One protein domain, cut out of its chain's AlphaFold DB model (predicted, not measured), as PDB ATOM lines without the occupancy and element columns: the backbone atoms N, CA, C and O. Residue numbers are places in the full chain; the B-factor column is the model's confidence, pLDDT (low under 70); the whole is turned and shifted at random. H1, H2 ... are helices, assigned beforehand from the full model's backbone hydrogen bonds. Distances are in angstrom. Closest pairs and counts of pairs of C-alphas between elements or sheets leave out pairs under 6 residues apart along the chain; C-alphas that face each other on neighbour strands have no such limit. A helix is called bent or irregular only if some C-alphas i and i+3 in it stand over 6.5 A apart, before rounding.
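This is residues 2 to 53 of the 53 residues of an uncharacterized protein of Thiospirochaeta perfilievii (UniProt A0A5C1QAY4). A helix, H2, packs along one side of a long loop that folds back on itself, residues 18 to 33, while a second helix, H1, sits at the far end of the loop's first strand-like run, away from H2. Residues 2 to 7, in H1, stick out. The printed part has 52 residues with two named helices, H1 then H2, and no named strand; the class is all helix, with 27 residues in the named elements. The whole is only just compact, close to loose, with a radius of gyration of the C-alphas of 11.7 A, and the C-alphas span 33 by 25 by 19 A.

H2, residues 39 to 52, is the longest helix by residues, and its centre is at (33.218, -43.902, -30.146). H1, residues 2 to 14, has its centre at (52.189, -46.191, -33.735). H1 and H2 are apart, with no C-alpha of the one within 8 A of the other. A long link of 24 residues, 15 to 38, joins them. In both helices every O i to N i+4 pair is within hydrogen-bond range. Residues 2 to 7 of H1 stand free: they have no C-alpha 8 or more residues away along the chain within 10 A.

H2 runs from Thr 39, C-alpha at (35.125, -35.542, -35.885), to Met 52, C-alpha at (32.427, -51.752, -23.882), 20.3 A from first to last C-alpha. H1 runs from Asp 2, C-alpha at (56.861, -46.527, -26.041), to Phe 14, 17.3 A from first to last C-alpha. Neither helix is bent.

The two C-alphas farthest apart are those of Phe 14 and Lys 27, at 34.4 A. The C-alphas of residues 15 to 38 lie 2 to 18 A from the mean of the C-alphas. The printed part has no cut and ends at Phe 53, the chain's last residue. The mean pLDDT of the printed part is 91.7, and no printed residue is under 70.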
ATOM      1  N   ASP A   2      56.278 -46.896 -24.750       87.31
ATOM      2  CA  ASP A   2      56.861 -46.527 -26.041       87.31
ATOM      3  C   ASP A   2      56.460 -47.450 -27.191       87.31
ATOM      4  O   ASP A   2      56.075 -46.954 -28.241       87.31
ATOM      5  N   SER A   3      56.435 -48.771 -26.991       92.75
ATOM      6  CA  SER A   3      56.018 -49.716 -28.040       92.75
ATOM      7  C   SER A   3      54.571 -49.500 -28.496       92.75
ATOM      8  O   SER A   3      54.309 -49.471 -29.693       92.75
ATOM      9  N   GLY A   4      53.642 -49.281 -27.562       88.88
ATOM     10  CA  GLY A   4      52.237 -49.009 -27.883       88.88
ATOM     11  C   GLY A   4      52.049 -47.680 -28.617       88.88
ATOM     12  O   GLY A   4      51.343 -47.626 -29.617       88.88
ATOM     13  N   ASN A   5      52.735 -46.623 -28.174       89.81
ATOM     14  CA  ASN A   5      52.700 -45.317 -28.839       89.81
ATOM     15  C   ASN A   5      53.333 -45.361 -30.239       89.81
ATOM     16  O   ASN A   5      52.837 -44.721 -31.163       89.81
ATOM     17  N   VAL A   6      54.417 -46.126 -30.405       94.75
ATOM     18  CA  VAL A   6      55.046 -46.351 -31.712       94.75
ATOM     19  C   VAL A   6      54.069 -47.065 -32.641       94.75
ATOM     20  O   VAL A   6      53.827 -46.561 -33.728       94.75
ATOM     21  N   VAL A   7      53.440 -48.160 -32.206       93.38
ATOM     22  CA  VAL A   7      52.451 -48.884 -33.022       93.38
ATOM     23  C   VAL A   7      51.253 -47.997 -33.374       93.38
ATOM     24  O   VAL A   7      50.890 -47.923 -34.545       93.38
ATOM     25  N   TYR A   8      50.688 -47.275 -32.399       90.81
ATOM     26  CA  TYR A   8      49.596 -46.319 -32.617       90.81
ATOM     27  C   TYR A   8      49.944 -45.326 -33.731       90.81
ATOM     28  O   TYR A   8      49.213 -45.181 -34.708       90.81
ATOM     29  N   LYS A   9      51.109 -44.678 -33.625       89.81
ATOM     30  CA  LYS A   9      51.550 -43.696 -34.618       89.81
ATOM     31  C   LYS A   9      51.873 -44.336 -35.959       89.81
ATOM     32  O   LYS A   9      51.552 -43.748 -36.981       89.81
ATOM     33  N   SER A  10      52.486 -45.516 -35.980       94.56
ATOM     34  CA  SER A  10      52.800 -46.215 -37.225       94.56
ATOM     35  C   SER A  10      51.537 -46.558 -38.013       94.56
ATOM     36  O   SER A  10      51.504 -46.336 -39.219       94.56
ATOM     37  N   LEU A  11      50.489 -47.040 -37.340       93.00
ATOM     38  CA  LEU A  11      49.209 -47.355 -37.978       93.00
ATOM     39  C   LEU A  11      48.476 -46.092 -38.447       93.00
ATOM     40  O   LEU A  11      47.989 -46.060 -39.572       93.00
ATOM     41  N   SER A  12      48.463 -45.037 -37.630       89.06
ATOM     42  CA  SER A  12      47.807 -43.773 -37.987       89.06
ATOM     43  C   SER A  12      48.525 -43.022 -39.116       89.06
ATOM     44  O   SER A  12      47.867 -42.462 -39.984       89.06
ATOM     45  N   LEU A  13      49.863 -43.001 -39.130       90.31
ATOM     46  CA  LEU A  13      50.641 -42.220 -40.102       90.31
ATOM     47  C   LEU A  13      50.925 -42.975 -41.402       90.31
ATOM     48  O   LEU A  13      51.028 -42.345 -42.451       90.31
ATOM     49  N   PHE A  14      51.106 -44.297 -41.339       94.75
ATOM     50  CA  PHE A  14      51.542 -45.097 -42.490       94.75
ATOM     51  C   PHE A  14      50.568 -46.214 -42.874       94.75
ATOM     52  O   PHE A  14      50.723 -46.796 -43.944       94.75
ATOM     53  N   GLY A  15      49.603 -46.545 -42.015       92.25
ATOM     54  CA  GLY A  15      48.665 -47.648 -42.224       92.25
ATOM     55  C   GLY A  15      47.270 -47.229 -42.682       92.25
ATOM     56  O   GLY A  15      46.419 -48.104 -42.790       92.25
ATOM     57  N   ASP A  16      47.031 -45.929 -42.901       87.62
ATOM     58  CA  ASP A  16      45.708 -45.356 -43.214       87.62
ATOM     59  C   ASP A  16      44.613 -45.785 -42.215       87.62
ATOM     60  O   ASP A  16      43.436 -45.933 -42.539       87.62
ATOM     61  N   ALA A  17      45.019 -46.055 -40.969       90.06
ATOM     62  CA  ALA A  17      44.124 -46.537 -39.934       90.06
ATOM     63  C   ALA A  17      43.512 -45.361 -39.165       90.06
ATOM     64  O   ALA A  17      44.233 -44.551 -38.577       90.06
ATOM     65  N   SER A  18      42.180 -45.328 -39.087       88.25
ATOM     66  CA  SER A  18      41.474 -44.542 -38.072       88.25
ATOM     67  C   SER A  18      41.617 -45.237 -36.720       88.25
ATOM     68  O   SER A  18      41.382 -46.442 -36.612       88.25
ATOM     69  N   ILE A  19      42.022 -44.495 -35.689       90.50
ATOM     70  CA  ILE A  19      42.236 -45.050 -34.351       90.50
ATOM     71  C   ILE A  19      41.358 -44.310 -33.350       90.50
ATOM     72  O   ILE A  19      41.489 -43.102 -33.185       90.50
ATOM     73  N   CYS A  20      40.501 -45.053 -32.653       93.12
ATOM     74  CA  CYS A  20      39.698 -44.580 -31.530       93.12
ATOM     75  C   CYS A  20      40.144 -45.254 -30.223       93.12
ATOM     76  O   CYS A  20      40.855 -46.264 -30.239       93.12
ATOM     77  N   GLY A  21      39.751 -44.699 -29.073       92.12
ATOM     78  CA  GLY A  21      40.164 -45.265 -27.792       92.12
ATOM     79  C   GLY A  21      39.436 -44.712 -26.573       92.12
ATOM     80  O   GLY A  21      38.926 -43.593 -26.569       92.12
ATOM     81  N   ILE A  22      39.435 -45.519 -25.512       94.31
ATOM     82  CA  ILE A  22      38.860 -45.194 -24.203       94.31
ATOM     83  C   ILE A  22      39.843 -45.566 -23.091       94.31
ATOM     84  O   ILE A  22      40.663 -46.475 -23.243       94.31
ATOM     85  N   VAL A  23      39.745 -44.897 -21.942       94.06
ATOM     86  CA  VAL A  23      40.467 -45.309 -20.733       94.06
ATOM     87  C   VAL A  23      39.695 -46.444 -20.063       94.06
ATOM     88  O   VAL A  23      38.596 -46.243 -19.549       94.06
ATOM     89  N   SER A  24      40.277 -47.642 -20.067       90.69
ATOM     90  CA  SER A  24      39.705 -48.824 -19.411       90.69
ATOM     91  C   SER A  24      40.031 -48.872 -17.908       90.69
ATOM     92  O   SER A  24      40.996 -48.262 -17.448       90.69
ATOM     93  N   GLY A  25      39.232 -49.619 -17.139       90.88
ATOM     94  CA  GLY A  25      39.441 -49.867 -15.704       90.88
ATOM     95  C   GLY A  25      38.812 -48.839 -14.756       90.88
ATOM     96  O   GLY A  25      38.935 -48.970 -13.539       90.88
ATOM     97  N   LEU A  26      38.122 -47.831 -15.289       92.25
ATOM     98  CA  LEU A  26      37.336 -46.870 -14.514       92.25
ATOM     99  C   LEU A  26      35.886 -47.354 -14.346       92.25
ATOM    100  O   LEU A  26      35.413 -48.197 -15.100       92.25
ATOM    101  N   LYS A  27      35.159 -46.798 -13.366       93.31
ATOM    102  CA  LYS A  27      33.728 -47.108 -13.146       93.31
ATOM    103  C   LYS A  27      32.803 -46.536 -14.223       93.31
ATOM    104  O   LYS A  27      31.651 -46.939 -14.307       93.31
ATOM    105  N   ILE A  28      33.292 -45.551 -14.967       92.69
ATOM    106  CA  ILE A  28      32.587 -44.870 -16.049       92.69
ATOM    107  C   ILE A  28      33.553 -44.720 -17.229       92.69
ATOM    108  O   ILE A  28      34.756 -44.553 -16.986       92.69
ATOM    109  N   PRO A  29      33.068 -44.756 -18.478       94.06
ATOM    110  CA  PRO A  29      33.917 -44.546 -19.640       94.06
ATOM    111  C   PRO A  29      34.479 -43.122 -19.655       94.06
ATOM    112  O   PRO A  29      33.756 -42.148 -19.447       94.06
ATOM    113  N   VAL A  30      35.776 -42.999 -19.938       95.31
ATOM    114  CA  VAL A  30      36.443 -41.709 -20.155       95.31
ATOM    115  C   VAL A  30      37.141 -41.740 -21.505       95.31
ATOM    116  O   VAL A  30      37.990 -42.595 -21.758       95.31
ATOM    117  N   ILE A  31      36.787 -40.784 -22.361       94.50
ATOM    118  CA  ILE A  31      37.361 -40.610 -23.697       94.50
ATOM    119  C   ILE A  31      38.330 -39.432 -23.641       94.50
ATOM    120  O   ILE A  31      37.964 -38.337 -23.211       94.50
ATOM    121  N   LEU A  32      39.566 -39.654 -24.081       92.31
ATOM    122  CA  LEU A  32      40.571 -38.605 -24.220       92.31
ATOM    123  C   LEU A  32      40.649 -38.213 -25.690       92.31
ATOM    124  O   LEU A  32      40.938 -39.054 -26.532       92.31
ATOM    125  N   THR A  33      40.391 -36.943 -25.987       89.81
ATOM    126  CA  THR A  33      40.425 -36.420 -27.358       89.81
ATOM    127  C   THR A  33      41.600 -35.469 -27.543       89.81
ATOM    128  O   THR A  33      41.993 -34.745 -26.624       89.81
ATOM    129  N   SER A  34      42.160 -35.457 -28.747       84.12
ATOM    130  CA  SER A  34      43.137 -34.482 -29.209       84.12
ATOM    131  C   SER A  34      42.463 -33.428 -30.081       84.12
ATOM    132  O   SER A  34      41.506 -33.688 -30.807       84.12
ATOM    133  N   ARG A  35      43.020 -32.215 -30.086       86.94
ATOM    134  CA  ARG A  35      42.604 -31.161 -31.024       86.94
ATOM    135  C   ARG A  35      42.816 -31.575 -32.486       86.94
ATOM    136  O   ARG A  35      42.130 -31.061 -33.359       86.94
ATOM    137  N   ALA A  36      43.792 -32.444 -32.742       85.50
ATOM    138  CA  ALA A  36      44.090 -32.937 -34.081       85.50
ATOM    139  C   ALA A  36      43.126 -34.045 -34.541       85.50
ATOM    140  O   ALA A  36      43.168 -34.404 -35.713       85.50
ATOM    141  N   ASP A  37      42.276 -34.567 -33.651       87.94
ATOM    142  CA  ASP A  37      41.372 -35.654 -34.009       87.94
ATOM    143  C   ASP A  37      40.217 -35.138 -34.864       87.94
ATOM    144  O   ASP A  37      39.496 -34.188 -34.511       87.94
ATOM    145  N   GLU A  38      40.002 -35.837 -35.973       90.44
ATOM    146  CA  GLU A  38      38.838 -35.645 -36.816       90.44
ATOM    147  C   GLU A  38      37.542 -35.919 -36.041       90.44
ATOM    148  O   GLU A  38      37.499 -36.621 -35.027       90.44
ATOM    149  N   THR A  39      36.437 -35.345 -36.517       93.94
ATOM    150  CA  THR A  39      35.125 -35.542 -35.885       93.94
ATOM    151  C   THR A  39      34.728 -37.015 -35.832       93.94
ATOM    152  O   THR A  39      34.203 -37.445 -34.808       93.94
ATOM    153  N   GLN A  40      35.044 -37.790 -36.873       93.56
ATOM    154  CA  GLN A  40      34.716 -39.213 -36.923       93.56
ATOM    155  C   GLN A  40      35.431 -40.009 -35.824       93.56
ATOM    156  O   GLN A  40      34.776 -40.746 -35.102       93.56
ATOM    157  N   VAL A  41      36.723 -39.757 -35.584       93.62
ATOM    158  CA  VAL A  41      37.502 -40.420 -34.516       93.62
ATOM    159  C   VAL A  41      36.875 -40.218 -33.131       93.62
ATOM    160  O   VAL A  41      36.847 -41.131 -32.300       93.62
ATOM    161  N   LYS A  42      36.325 -39.025 -32.873       93.75
ATOM    162  CA  LYS A  42      35.615 -38.730 -31.619       93.75
ATOM    163  C   LYS A  42      34.307 -39.513 -31.513       93.75
ATOM    164  O   LYS A  42      34.012 -40.028 -30.439       93.75
ATOM    165  N   ILE A  43      33.551 -39.615 -32.607       95.56
ATOM    166  CA  ILE A  43      32.302 -40.390 -32.667       95.56
ATOM    167  C   ILE A  43      32.592 -41.881 -32.477       95.56
ATOM    168  O   ILE A  43      31.952 -42.514 -31.642       95.56
ATOM    169  N   ASP A  44      33.600 -42.414 -33.162       95.62
ATOM    170  CA  ASP A  44      34.004 -43.818 -33.053       95.62
ATOM    171  C   ASP A  44      34.455 -44.149 -31.623       95.62
ATOM    172  O   ASP A  44      34.118 -45.200 -31.086       95.62
ATOM    173  N   SER A  45      35.147 -43.220 -30.952       95.25
ATOM    174  CA  SER A  45      35.528 -43.379 -29.541       95.25
ATOM    175  C   SER A  45      34.318 -43.380 -28.597       95.25
ATOM    176  O   SER A  45      34.334 -44.080 -27.586       95.25
ATOM    177  N   ILE A  46      33.261 -42.621 -28.917       95.44
ATOM    178  CA  ILE A  46      31.988 -42.660 -28.179       95.44
ATOM    179  C   ILE A  46      31.287 -43.996 -28.407       95.44
ATOM    180  O   ILE A  46      30.832 -44.606 -27.445       95.44
ATOM    181  N   GLN A  47      31.225 -44.472 -29.649       96.25
ATOM    182  CA  GLN A  47      30.630 -45.767 -29.955       96.25
ATOM    183  C   GLN A  47      31.375 -46.899 -29.240       96.25
ATOM    184  O   GLN A  47      30.747 -47.704 -28.560       96.25
ATOM    185  N   LEU A  48      32.710 -46.885 -29.270       94.81
ATOM    186  CA  LEU A  48      33.538 -47.834 -28.526       94.81
ATOM    187  C   LEU A  48      33.250 -47.797 -27.017       94.81
ATOM    188  O   LEU A  48      33.197 -48.840 -26.373       94.81
ATOM    189  N   ALA A  49      33.049 -46.607 -26.443       95.31
ATOM    190  CA  ALA A  49      32.682 -46.473 -25.037       95.31
ATOM    191  C   ALA A  49      31.322 -47.110 -24.718       95.31
ATOM    192  O   ALA A  49      31.187 -47.702 -23.654       95.31
ATOM    193  N   LEU A  50      30.342 -46.990 -25.619       94.31
ATOM    194  CA  LEU A  50      29.010 -47.584 -25.464       94.31
ATOM    195  C   LEU A  50      29.013 -49.104 -25.667       94.31
ATOM    196  O   LEU A  50      28.228 -49.797 -25.034       94.31
ATOM    197  N   ASP A  51      29.887 -49.624 -26.530       93.19
ATOM    198  CA  ASP A  51      29.980 -51.064 -26.794       93.19
ATOM    199  C   ASP A  51      30.709 -51.823 -25.668       93.19
ATOM    200  O   ASP A  51      30.511 -53.025 -25.489       93.19
ATOM    201  N   MET A  52      31.581 -51.141 -24.916       87.06
ATOM    202  CA  MET A  52      32.427 -51.752 -23.882       87.06
ATOM    203  C   MET A  52      31.913 -51.595 -22.439       87.06
ATOM    204  O   MET A  52      32.488 -52.228 -21.548       87.06
ATOM    205  N   PHE A  53      30.890 -50.769 -22.188       79.88
ATOM    206  CA  PHE A  53      30.352 -50.452 -20.853       79.88
ATOM    207  C   PHE A  53      28.833 -50.618 -20.790       79.88
ATOM    208  O   PHE A  53      28.357 -51.084 -19.729       79.88
TER     209      PHE A  53